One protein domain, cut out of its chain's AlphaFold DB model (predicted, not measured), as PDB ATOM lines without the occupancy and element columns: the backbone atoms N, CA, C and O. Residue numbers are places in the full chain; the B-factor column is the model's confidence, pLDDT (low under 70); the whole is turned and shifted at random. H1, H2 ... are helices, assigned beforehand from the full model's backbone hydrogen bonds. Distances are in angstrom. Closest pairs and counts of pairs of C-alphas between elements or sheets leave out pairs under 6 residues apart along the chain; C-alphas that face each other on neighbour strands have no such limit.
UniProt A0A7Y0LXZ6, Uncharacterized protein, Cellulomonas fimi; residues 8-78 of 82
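What this domain is: This is residues 8 to 78 of the 82 residues of an uncharacterized protein of Cellulomonas fimi (UniProt A0A7Y0LXZ6). There is little regular structure: the printed part is a wide, open V of loose chain, with H1 at the tip of one arm, H2 and H3 toward the end of the other, and residues 31 to 43 at the turn. The 71 residues hold three short named helices, H1, H2, H3 in chain order, and no named strand. The class is all helix, with 14 residues in named elements. The whole is extended, radius of gyration of the C-alphas 21.6 A, spanning 48 by 44 by 31 A.

How they stand to each other: H1, residues 8 to 12, and H2, residues 63 to 67, are apart. H3, residues 75 to 78, is apart from both. In H1 and H2 every O i to N i+4 pair is within hydrogen-bond range; H3 is too short for such a pair.

Where its parts are: H1 begins at C-alpha 8 (198.247, 120.882, 160.391) and measures 6.5 A. H2 measures 6.0 A. H3 measures 5.4 A and ends at C-alpha 78 (205.744, 151.540, 154.898).

The domain as a whole: The C-alphas farthest apart, of Gly 22 and Gly 59, are 49.9 A apart. The printed part has no cut. H1 to H2 is a long link of 50 residues. Low confidence includes residues 30 to 49.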
ATOM      1  N   GLU A   8     197.996 121.769 159.252       70.31
ATOM      2  CA  GLU A   8     198.247 120.882 160.391       70.31
ATOM      3  C   GLU A   8     197.936 121.543 161.743       70.31
ATOM      4  O   GLU A   8     197.477 120.860 162.658       70.31
ATOM      5  N   THR A   9     198.076 122.869 161.855       77.31
ATOM      6  CA  THR A   9     197.778 123.620 163.087       77.31
ATOM      7  C   THR A   9     196.293 123.566 163.440       77.31
ATOM      8  O   THR A   9     195.932 123.466 164.610       77.31
ATOM      9  N   TRP A  10     195.409 123.603 162.440       73.25
ATOM     10  CA  TRP A  10     193.962 123.571 162.678       73.25
ATOM     11  C   TRP A  10     193.511 122.222 163.233       73.25
ATOM     12  O   TRP A  10     192.696 122.175 164.151       73.25
ATOM     13  N   ARG A  11     194.109 121.126 162.747       76.25
ATOM     14  CA  ARG A  11     193.819 119.781 163.255       76.25
ATOM     15  C   ARG A  11     194.279 119.580 164.694       76.25
ATOM     16  O   ARG A  11     193.553 118.950 165.457       76.25
ATOM     17  N   ASP A  12     195.443 120.111 165.067       77.56
ATOM     18  CA  ASP A  12     195.946 120.030 166.448       77.56
ATOM     19  C   ASP A  12     195.035 120.787 167.432       77.56
ATOM     20  O   ASP A  12     194.771 120.323 168.538       77.56
ATOM     21  N   ALA A  13     194.439 121.896 166.980       81.38
ATOM     22  CA  ALA A  13     193.424 122.640 167.726       81.38
ATOM     23  C   ALA A  13     192.038 121.954 167.761       81.38
ATOM     24  O   ALA A  13     191.095 122.504 168.331       81.38
ATOM     25  N   GLY A  14     191.883 120.777 167.141       84.38
ATOM     26  CA  GLY A  14     190.601 120.073 167.027       84.38
ATOM     27  C   GLY A  14     189.598 120.750 166.085       84.38
ATOM     28  O   GLY A  14     188.407 120.444 166.141       84.38
ATOM     29  N   LEU A  15     190.061 121.666 165.232       80.94
ATOM     30  CA  LEU A  15     189.243 122.389 164.263       80.94
ATOM     31  C   LEU A  15     189.254 121.683 162.903       80.94
ATOM     32  O   LEU A  15     190.216 121.011 162.521       80.94
ATOM     33  N   VAL A  16     188.159 121.842 162.161       81.56
ATOM     34  CA  VAL A  16     187.992 121.295 160.811       81.56
ATOM     35  C   VAL A  16     187.998 122.444 159.816       81.56
ATOM     36  O   VAL A  16     187.428 123.501 160.068       81.56
ATOM     37  N   GLU A  17     188.658 122.220 158.686       76.25
ATOM     38  CA  GLU A  17     188.690 123.158 157.574       76.25
ATOM     39  C   GLU A  17     187.281 123.374 157.007       76.25
ATOM     40  O   GLU A  17     186.561 122.417 156.713       76.25
ATOM     41  N   VAL A  18     186.890 124.643 156.887       78.44
ATOM     42  CA  VAL A  18     185.607 125.050 156.307       78.44
ATOM     43  C   VAL A  18     185.806 125.270 154.812       78.44
ATOM     44  O   VAL A  18     186.749 125.946 154.410       78.44
ATOM     45  N   ASP A  19     184.913 124.711 153.992       79.00
ATOM     46  CA  ASP A  19     184.883 124.979 152.554       79.00
ATOM     47  C   ASP A  19     184.361 126.405 152.309       79.00
ATOM     48  O   ASP A  19     183.182 126.668 152.582       79.00
ATOM     49  N   PRO A  20     185.189 127.331 151.789       71.62
ATOM     50  CA  PRO A  20     184.756 128.701 151.545       71.62
ATOM     51  C   PRO A  20     183.648 128.776 150.487       71.62
ATOM     52  O   PRO A  20     182.841 129.696 150.534       71.62
ATOM     53  N   ALA A  21     183.551 127.803 149.572       75.56
ATOM     54  CA  ALA A  21     182.491 127.772 148.562       75.56
ATOM     55  C   ALA A  21     181.125 127.339 149.130       75.56
ATOM     56  O   ALA A  21     180.096 127.549 148.486       75.56
ATOM     57  N   GLY A  22     181.108 126.729 150.320       69.31
ATOM     58  CA  GLY A  22     179.898 126.331 151.043       69.31
ATOM     59  C   GLY A  22     179.543 127.253 152.210       69.31
ATOM     60  O   GLY A  22     178.547 127.004 152.895       69.31
ATOM     61  N   ALA A  23     180.346 128.289 152.465       73.69
ATOM     62  CA  ALA A  23     180.065 129.265 153.503       73.69
ATOM     63  C   ALA A  23     178.860 130.120 153.089       73.69
ATOM     64  O   ALA A  23     178.811 130.667 151.989       73.69
ATOM     65  N   VAL A  24     177.870 130.229 153.976       75.94
ATOM     66  CA  VAL A  24     176.786 131.197 153.802       75.94
ATOM     67  C   VAL A  24     177.389 132.574 154.041       75.94
ATOM     68  O   VAL A  24     177.761 132.892 155.171       75.94
ATOM     69  N   GLU A  25     177.521 133.367 152.981       73.06
ATOM     70  CA  GLU A  25     177.897 134.770 153.112       73.06
ATOM     71  C   GLU A  25     176.795 135.491 153.892       73.06
ATOM     72  O   GLU A  25     175.623 135.472 153.516       73.06
ATOM     73  N   VAL A  26     177.167 136.075 155.029       78.00
ATOM     74  CA  VAL A  26     176.267 136.938 155.788       78.00
ATOM     75  C   VAL A  26     176.271 138.284 155.082       78.00
ATOM     76  O   VAL A  26     177.266 139.006 155.137       78.00
ATOM     77  N   GLU A  27     175.182 138.605 154.388       77.00
ATOM     78  CA  GLU A  27     174.989 139.960 153.881       77.00
ATOM     79  C   GLU A  27     174.903 140.911 155.083       77.00
ATOM     80  O   GLU A  27     174.191 140.602 156.046       77.00
ATOM     81  N   PRO A  28     175.629 142.045 155.075       68.94
ATOM     82  CA  PRO A  28     175.457 143.040 156.119       68.94
ATOM     83  C   PRO A  28     173.997 143.486 156.091       68.94
ATOM     84  O   PRO A  28     173.488 143.893 155.043       68.94
ATOM     85  N   GLU A  29     173.305 143.375 157.226       71.81
ATOM     86  CA  GLU A  29     171.950 143.902 157.318       71.81
ATOM     87  C   GLU A  29     172.007 145.400 156.975       71.81
ATOM     88  O   GLU A  29     172.894 146.101 157.477       71.81
ATOM     89  N   PRO A  30     171.123 145.906 156.089       65.81
ATOM     90  CA  PRO A  30     171.026 147.344 155.881       65.81
ATOM     91  C   PRO A  30     170.772 147.966 157.245       65.81
ATOM     92  O   PRO A  30     169.981 147.414 158.000       65.81
ATOM     93  N   ASP A  31     171.457 149.061 157.559       60.31
ATOM     94  CA  ASP A  31     171.445 149.695 158.875       60.31
ATOM     95  C   ASP A  31     170.007 150.029 159.325       60.31
ATOM     96  O   ASP A  31     169.472 151.108 159.068       60.31
ATOM     97  N   LEU A  32     169.338 149.054 159.953       54.62
ATOM     98  CA  LEU A  32     167.957 149.158 160.426       54.62
ATOM     99  C   LEU A  32     167.866 150.117 161.612       54.62
ATOM    100  O   LEU A  32     166.765 150.495 162.016       54.62
ATOM    101  N   LEU A  33     169.015 150.511 162.164       55.22
ATOM    102  CA  LEU A  33     169.099 151.470 163.240       55.22
ATOM    103  C   LEU A  33     168.971 152.895 162.699       55.22
ATOM    104  O   LEU A  33     168.348 153.690 163.387       55.22
ATOM    105  N   ALA A  34     169.389 153.217 161.469       56.84
ATOM    106  CA  ALA A  34     169.424 154.593 160.947       56.84
ATOM    107  C   ALA A  34     168.107 155.408 161.062       56.84
ATOM    108  O   ALA A  34     168.150 156.640 161.097       56.84
ATOM    109  N   ASP A  35     166.939 154.757 161.156       55.94
ATOM    110  CA  ASP A  35     165.631 155.421 161.328       55.94
ATOM    111  C   ASP A  35     165.041 155.304 162.753       55.94
ATOM    112  O   ASP A  35     163.960 155.821 163.053       55.94
ATOM    113  N   THR A  36     165.758 154.655 163.671       54.75
ATOM    114  CA  THR A  36     165.402 154.590 165.093       54.75
ATOM    115  C   THR A  36     165.915 155.830 165.833       54.75
ATOM    116  O   THR A  36     166.976 156.369 165.511       54.75
ATOM    117  N   PRO A  37     165.180 156.340 166.835       57.09
ATOM    118  CA  PRO A  37     165.662 157.448 167.658       57.09
ATOM    119  C   PRO A  37     166.952 157.102 168.422       57.09
ATOM    120  O   PRO A  37     167.701 158.018 168.735       57.09
ATOM    121  N   GLU A  38     167.229 155.817 168.667       55.50
ATOM    122  CA  GLU A  38     168.441 155.324 169.339       55.50
ATOM    123  C   GLU A  38     169.701 155.428 168.459       55.50
ATOM    124  O   GLU A  38     170.790 155.632 168.982       55.50
ATOM    125  N   ALA A  39     169.573 155.372 167.128       53.84
ATOM    126  CA  ALA A  39     170.718 155.511 166.219       53.84
ATOM    127  C   ALA A  39     171.205 156.941 166.017       53.84
ATOM    128  O   ALA A  39     172.341 157.156 165.611       53.84
ATOM    129  N   ARG A  40     170.353 157.929 166.308       53.31
ATOM    130  CA  ARG A  40     170.757 159.344 166.295       53.31
ATOM    131  C   ARG A  40     171.735 159.687 167.423       53.31
ATOM    132  O   ARG A  40     172.311 160.766 167.380       53.31
ATOM    133  N   ASP A  41     171.886 158.787 168.394       55.59
ATOM    134  CA  ASP A  41     172.798 158.885 169.538       55.59
ATOM    135  C   ASP A  41     174.006 157.939 169.402       55.59
ATOM    136  O   ASP A  41     174.789 157.795 170.339       55.59
ATOM    137  N   VAL A  42     174.168 157.271 168.252       56.47
ATOM    138  CA  VAL A  42     175.397 156.526 167.961       56.47
ATOM    139  C   VAL A  42     176.452 157.575 167.607       56.47
ATOM    140  O   VAL A  42     176.267 158.280 166.610       56.47
ATOM    141  N   PRO A  43     177.514 157.740 168.418       57.22
ATOM    142  CA  PRO A  43     178.556 158.706 168.112       57.22
ATOM    143  C   PRO A  43     179.170 158.361 166.758       57.22
ATOM    144  O   PRO A  43     179.287 157.181 166.408       57.22
ATOM    145  N   ASP A  44     179.550 159.390 165.996       62.38
ATOM    146  CA  ASP A  44     180.365 159.205 164.798       62.38
ATOM    147  C   ASP A  44     181.539 158.282 165.163       62.38
ATOM    148  O   ASP A  44     182.107 158.383 166.250       62.38
ATOM    149  N   VAL A  45     181.891 157.336 164.296       58.59
ATOM    150  CA  VAL A  45     182.991 156.399 164.572       58.59
ATOM    151  C   VAL A  45     184.314 157.167 164.718       58.59
ATOM    152  O   VAL A  45     185.220 156.710 165.416       58.59
ATOM    153  N   GLU A  46     184.402 158.361 164.119       58.09
ATOM    154  CA  GLU A  46     185.506 159.310 164.312       58.09
ATOM    155  C   GLU A  46     185.420 160.104 165.637       58.09
ATOM    156  O   GLU A  46     186.416 160.688 166.066       58.09
ATOM    157  N   GLU A  47     184.273 160.085 166.325       65.56
ATOM    158  CA  GLU A  47     183.972 160.798 167.580       65.56
ATOM    159  C   GLU A  47     183.471 159.847 168.689       65.56
ATOM    160  O   GLU A  47     182.659 160.228 169.534       65.56
ATOM    161  N   TYR A  48     183.928 158.590 168.706       67.31
ATOM    162  CA  TYR A  48     183.518 157.618 169.721       67.31
ATOM    163  C   TYR A  48     183.873 158.096 171.140       67.31
ATOM    164  O   TYR A  48     185.033 158.048 171.561       67.31
ATOM    165  N   GLU A  49     182.855 158.503 171.900       67.50
ATOM    166  CA  GLU A  49     182.956 158.812 173.323       67.50
ATOM    167  C   GLU A  49     182.273 157.698 174.138       67.50
ATOM    168  O   GLU A  49     181.091 157.411 173.929       67.50
ATOM    169  N   PRO A  50     182.994 157.016 175.048       71.06
ATOM    170  CA  PRO A  50     182.407 155.978 175.884       71.06
ATOM    171  C   PRO A  50     181.241 156.520 176.734       71.06
ATOM    172  O   PRO A  50     181.352 157.617 177.283       71.06
ATOM    173  N   PRO A  51     180.155 155.747 176.915       70.19
ATOM    174  CA  PRO A  51     178.950 156.201 177.620       70.19
ATOM    175  C   PRO A  51     179.181 156.498 179.110       70.19
ATOM    176  O   PRO A  51     178.489 157.331 179.695       70.19
ATOM    177  N   GLU A  52     180.173 155.857 179.728       75.75
ATOM    178  CA  GLU A  52     180.665 156.214 181.053       75.75
ATOM    179  C   GLU A  52     182.107 156.724 180.975       75.75
ATOM    180  O   GLU A  52     182.929 156.146 180.250       75.75
ATOM    181  N   PRO A  53     182.468 157.753 181.771       71.06
ATOM    182  CA  PRO A  53     183.866 158.125 181.915       71.06
ATOM    183  C   PRO A  53     184.638 156.897 182.393       71.06
ATOM    184  O   PRO A  53     184.156 156.155 183.246       71.06
ATOM    185  N   ARG A  54     185.834 156.687 181.843       71.88
ATOM    186  CA  ARG A  54     186.751 155.617 182.243       71.88
ATOM    187  C   ARG A  54     187.693 156.131 183.339       71.88
ATOM    188  O   ARG A  54     188.754 156.660 183.009       71.88
ATOM    189  N   PRO A  55     187.311 156.079 184.635       68.00
ATOM    190  CA  PRO A  55     188.129 156.612 185.723       68.00
ATOM    191  C   PRO A  55     189.424 155.822 185.922       68.00
ATOM    192  O   PRO A  55     190.353 156.350 186.525       68.00
ATOM    193  N   ASP A  56     189.469 154.581 185.431       67.88
ATOM    194  CA  ASP A  56     190.678 153.770 185.329       67.88
ATOM    195  C   ASP A  56     191.725 154.484 184.474       67.88
ATOM    196  O   ASP A  56     192.833 154.694 184.933       67.88
ATOM    197  N   LEU A  57     191.342 155.047 183.330       65.00
ATOM    198  CA  LEU A  57     192.281 155.697 182.411       65.00
ATOM    199  C   LEU A  57     192.824 157.065 182.881       65.00
ATOM    200  O   LEU A  57     193.601 157.699 182.159       65.00
ATOM    201  N   ILE A  58     192.439 157.569 184.059       71.81
ATOM    202  CA  ILE A  58     192.916 158.870 184.550       71.81
ATOM    203  C   ILE A  58     194.380 158.754 184.987       71.81
ATOM    204  O   ILE A  58     194.690 158.229 186.053       71.81
ATOM    205  N   GLY A  59     195.281 159.331 184.186       66.12
ATOM    206  CA  GLY A  59     196.712 159.389 184.501       66.12
ATOM    207  C   GLY A  59     197.458 158.069 184.296       66.12
ATOM    208  O   GLY A  59     198.565 157.932 184.806       66.12
ATOM    209  N   GLU A  60     196.866 157.111 183.575       68.56
ATOM    210  CA  GLU A  60     197.480 155.801 183.314       68.56
ATOM    211  C   GLU A  60     198.517 155.814 182.188       68.56
ATOM    212  O   GLU A  60     199.416 154.980 182.195       68.56
ATOM    213  N   ALA A  61     198.417 156.748 181.241       71.44
ATOM    214  CA  ALA A  61     199.412 156.907 180.189       71.44
ATOM    215  C   ALA A  61     200.314 158.101 180.510       71.44
ATOM    216  O   ALA A  61     199.865 159.255 180.489       71.44
ATOM    217  N   GLU A  62     201.589 157.844 180.793       77.12
ATOM    218  CA  GLU A  62     202.588 158.904 180.779       77.12
ATOM    219  C   GLU A  62     202.870 159.337 179.334       77.12
ATOM    220  O   GLU A  62     202.631 158.607 178.371       77.12
ATOM    221  N   VAL A  63     203.413 160.547 179.156       72.00
ATOM    222  CA  VAL A  63     203.732 161.090 177.820       72.00
ATOM    223  C   VAL A  63     204.613 160.120 177.025       72.00
ATOM    224  O   VAL A  63     204.437 159.969 175.818       72.00
ATOM    225  N   THR A  64     205.521 159.416 177.697       80.12
ATOM    226  CA  THR A  64     206.392 158.402 177.091       80.12
ATOM    227  C   THR A  64     205.640 157.198 176.531       80.12
ATOM    228  O   THR A  64     206.085 156.651 175.528       80.12
ATOM    229  N   ASP A  65     204.499 156.820 177.108       79.94
ATOM    230  CA  ASP A  65     203.738 155.637 176.686       79.94
ATOM    231  C   ASP A  65     203.029 155.852 175.338       79.94
ATOM    232  O   ASP A  65     202.782 154.898 174.600       79.94
ATOM    233  N   VAL A  66     202.746 157.112 174.982       80.19
ATOM    234  CA  VAL A  66     202.043 157.497 173.740       80.19
ATOM    235  C   VAL A  66     202.938 158.192 172.707       80.19
ATOM    236  O   VAL A  66     202.524 158.375 171.563       80.19
ATOM    237  N   THR A  67     204.168 158.569 173.072       85.25
ATOM    238  CA  THR A  67     205.076 159.341 172.197       85.25
ATOM    239  C   THR A  67     205.375 158.611 170.885       85.25
ATOM    240  O   THR A  67     205.313 159.218 169.818       85.25
ATOM    241  N   GLU A  68     205.637 157.305 170.948       80.44
ATOM    242  CA  GLU A  68     205.969 156.487 169.772       80.44
ATOM    243  C   GLU A  68     204.777 156.335 168.812       80.44
ATOM    244  O   GLU A  68     204.961 156.231 167.605       80.44
ATOM    245  N   GLN A  69     203.541 156.375 169.323       81.00
ATOM    246  CA  GLN A  69     202.330 156.251 168.499       81.00
ATOM    247  C   GLN A  69     202.023 157.531 167.715       81.00
ATOM    248  O   GLN A  69     201.416 157.476 166.648       81.00
ATOM    249  N   ALA A  70     202.448 158.686 168.233       81.06
ATOM    250  CA  ALA A  70     202.333 159.968 167.544       81.06
ATOM    251  C   ALA A  70     203.443 160.185 166.499       81.06
ATOM    252  O   ALA A  70     203.400 161.164 165.746       81.06
ATOM    253  N   ALA A  71     204.450 159.307 166.454       85.44
ATOM    254  CA  ALA A  71     205.531 159.407 165.490       85.44
ATOM    255  C   ALA A  71     205.011 159.114 164.075       85.44
ATOM    256  O   ALA A  71     204.370 158.099 163.805       85.44
ATOM    257  N   VAL A  72     205.306 160.016 163.137       85.62
ATOM    258  CA  VAL A  72     204.986 159.798 161.726       85.62
ATOM    259  C   VAL A  72     205.912 158.714 161.186       85.62
ATOM    260  O   VAL A  72     207.115 158.939 161.079       85.62
ATOM    261  N   VAL A  73     205.341 157.570 160.802       84.94
ATOM    262  CA  VAL A  73     206.096 156.476 160.175       84.94
ATOM    263  C   VAL A  73     206.699 156.963 158.847       84.94
ATOM    264  O   VAL A  73     205.918 157.406 157.983       84.94
ATOM    265  N   PRO A  74     208.034 156.893 158.669       86.50
ATOM    266  CA  PRO A  74     208.721 157.225 157.423       86.50
ATOM    267  C   PRO A  74     208.175 156.444 156.223       86.50
ATOM    268  O   PRO A  74     207.667 155.334 156.357       86.50
ATOM    269  N   SER A  75     208.238 157.032 155.027       80.00
ATOM    270  CA  SER A  75     207.672 156.415 153.819       80.00
ATOM    271  C   SER A  75     208.382 155.124 153.410       80.00
ATOM    272  O   SER A  75     207.733 154.224 152.895       80.00
ATOM    273  N   ASP A  76     209.683 155.028 153.666       81.19
ATOM    274  CA  ASP A  76     210.530 153.868 153.380       81.19
ATOM    275  C   ASP A  76     210.228 152.656 154.277       81.19
ATOM    276  O   ASP A  76     210.365 151.524 153.830       81.19
ATOM    277  N   GLU A  77     209.724 152.875 155.495       74.94
ATOM    278  CA  GLU A  77     209.311 151.799 156.412       74.94
ATOM    279  C   GLU A  77     207.905 151.247 156.094       74.94
ATOM    280  O   GLU A  77     207.547 150.148 156.517       74.94
ATOM    281  N   ARG A  78     207.089 151.985 155.324       65.56
ATOM    282  CA  ARG A  78     205.744 151.540 154.898       65.56
ATOM    283  C   ARG A  78     205.788 150.561 153.731       65.56
ATOM    284  O   ARG A  78     204.863 149.778 153.565       65.56
TER     285      ARG A  78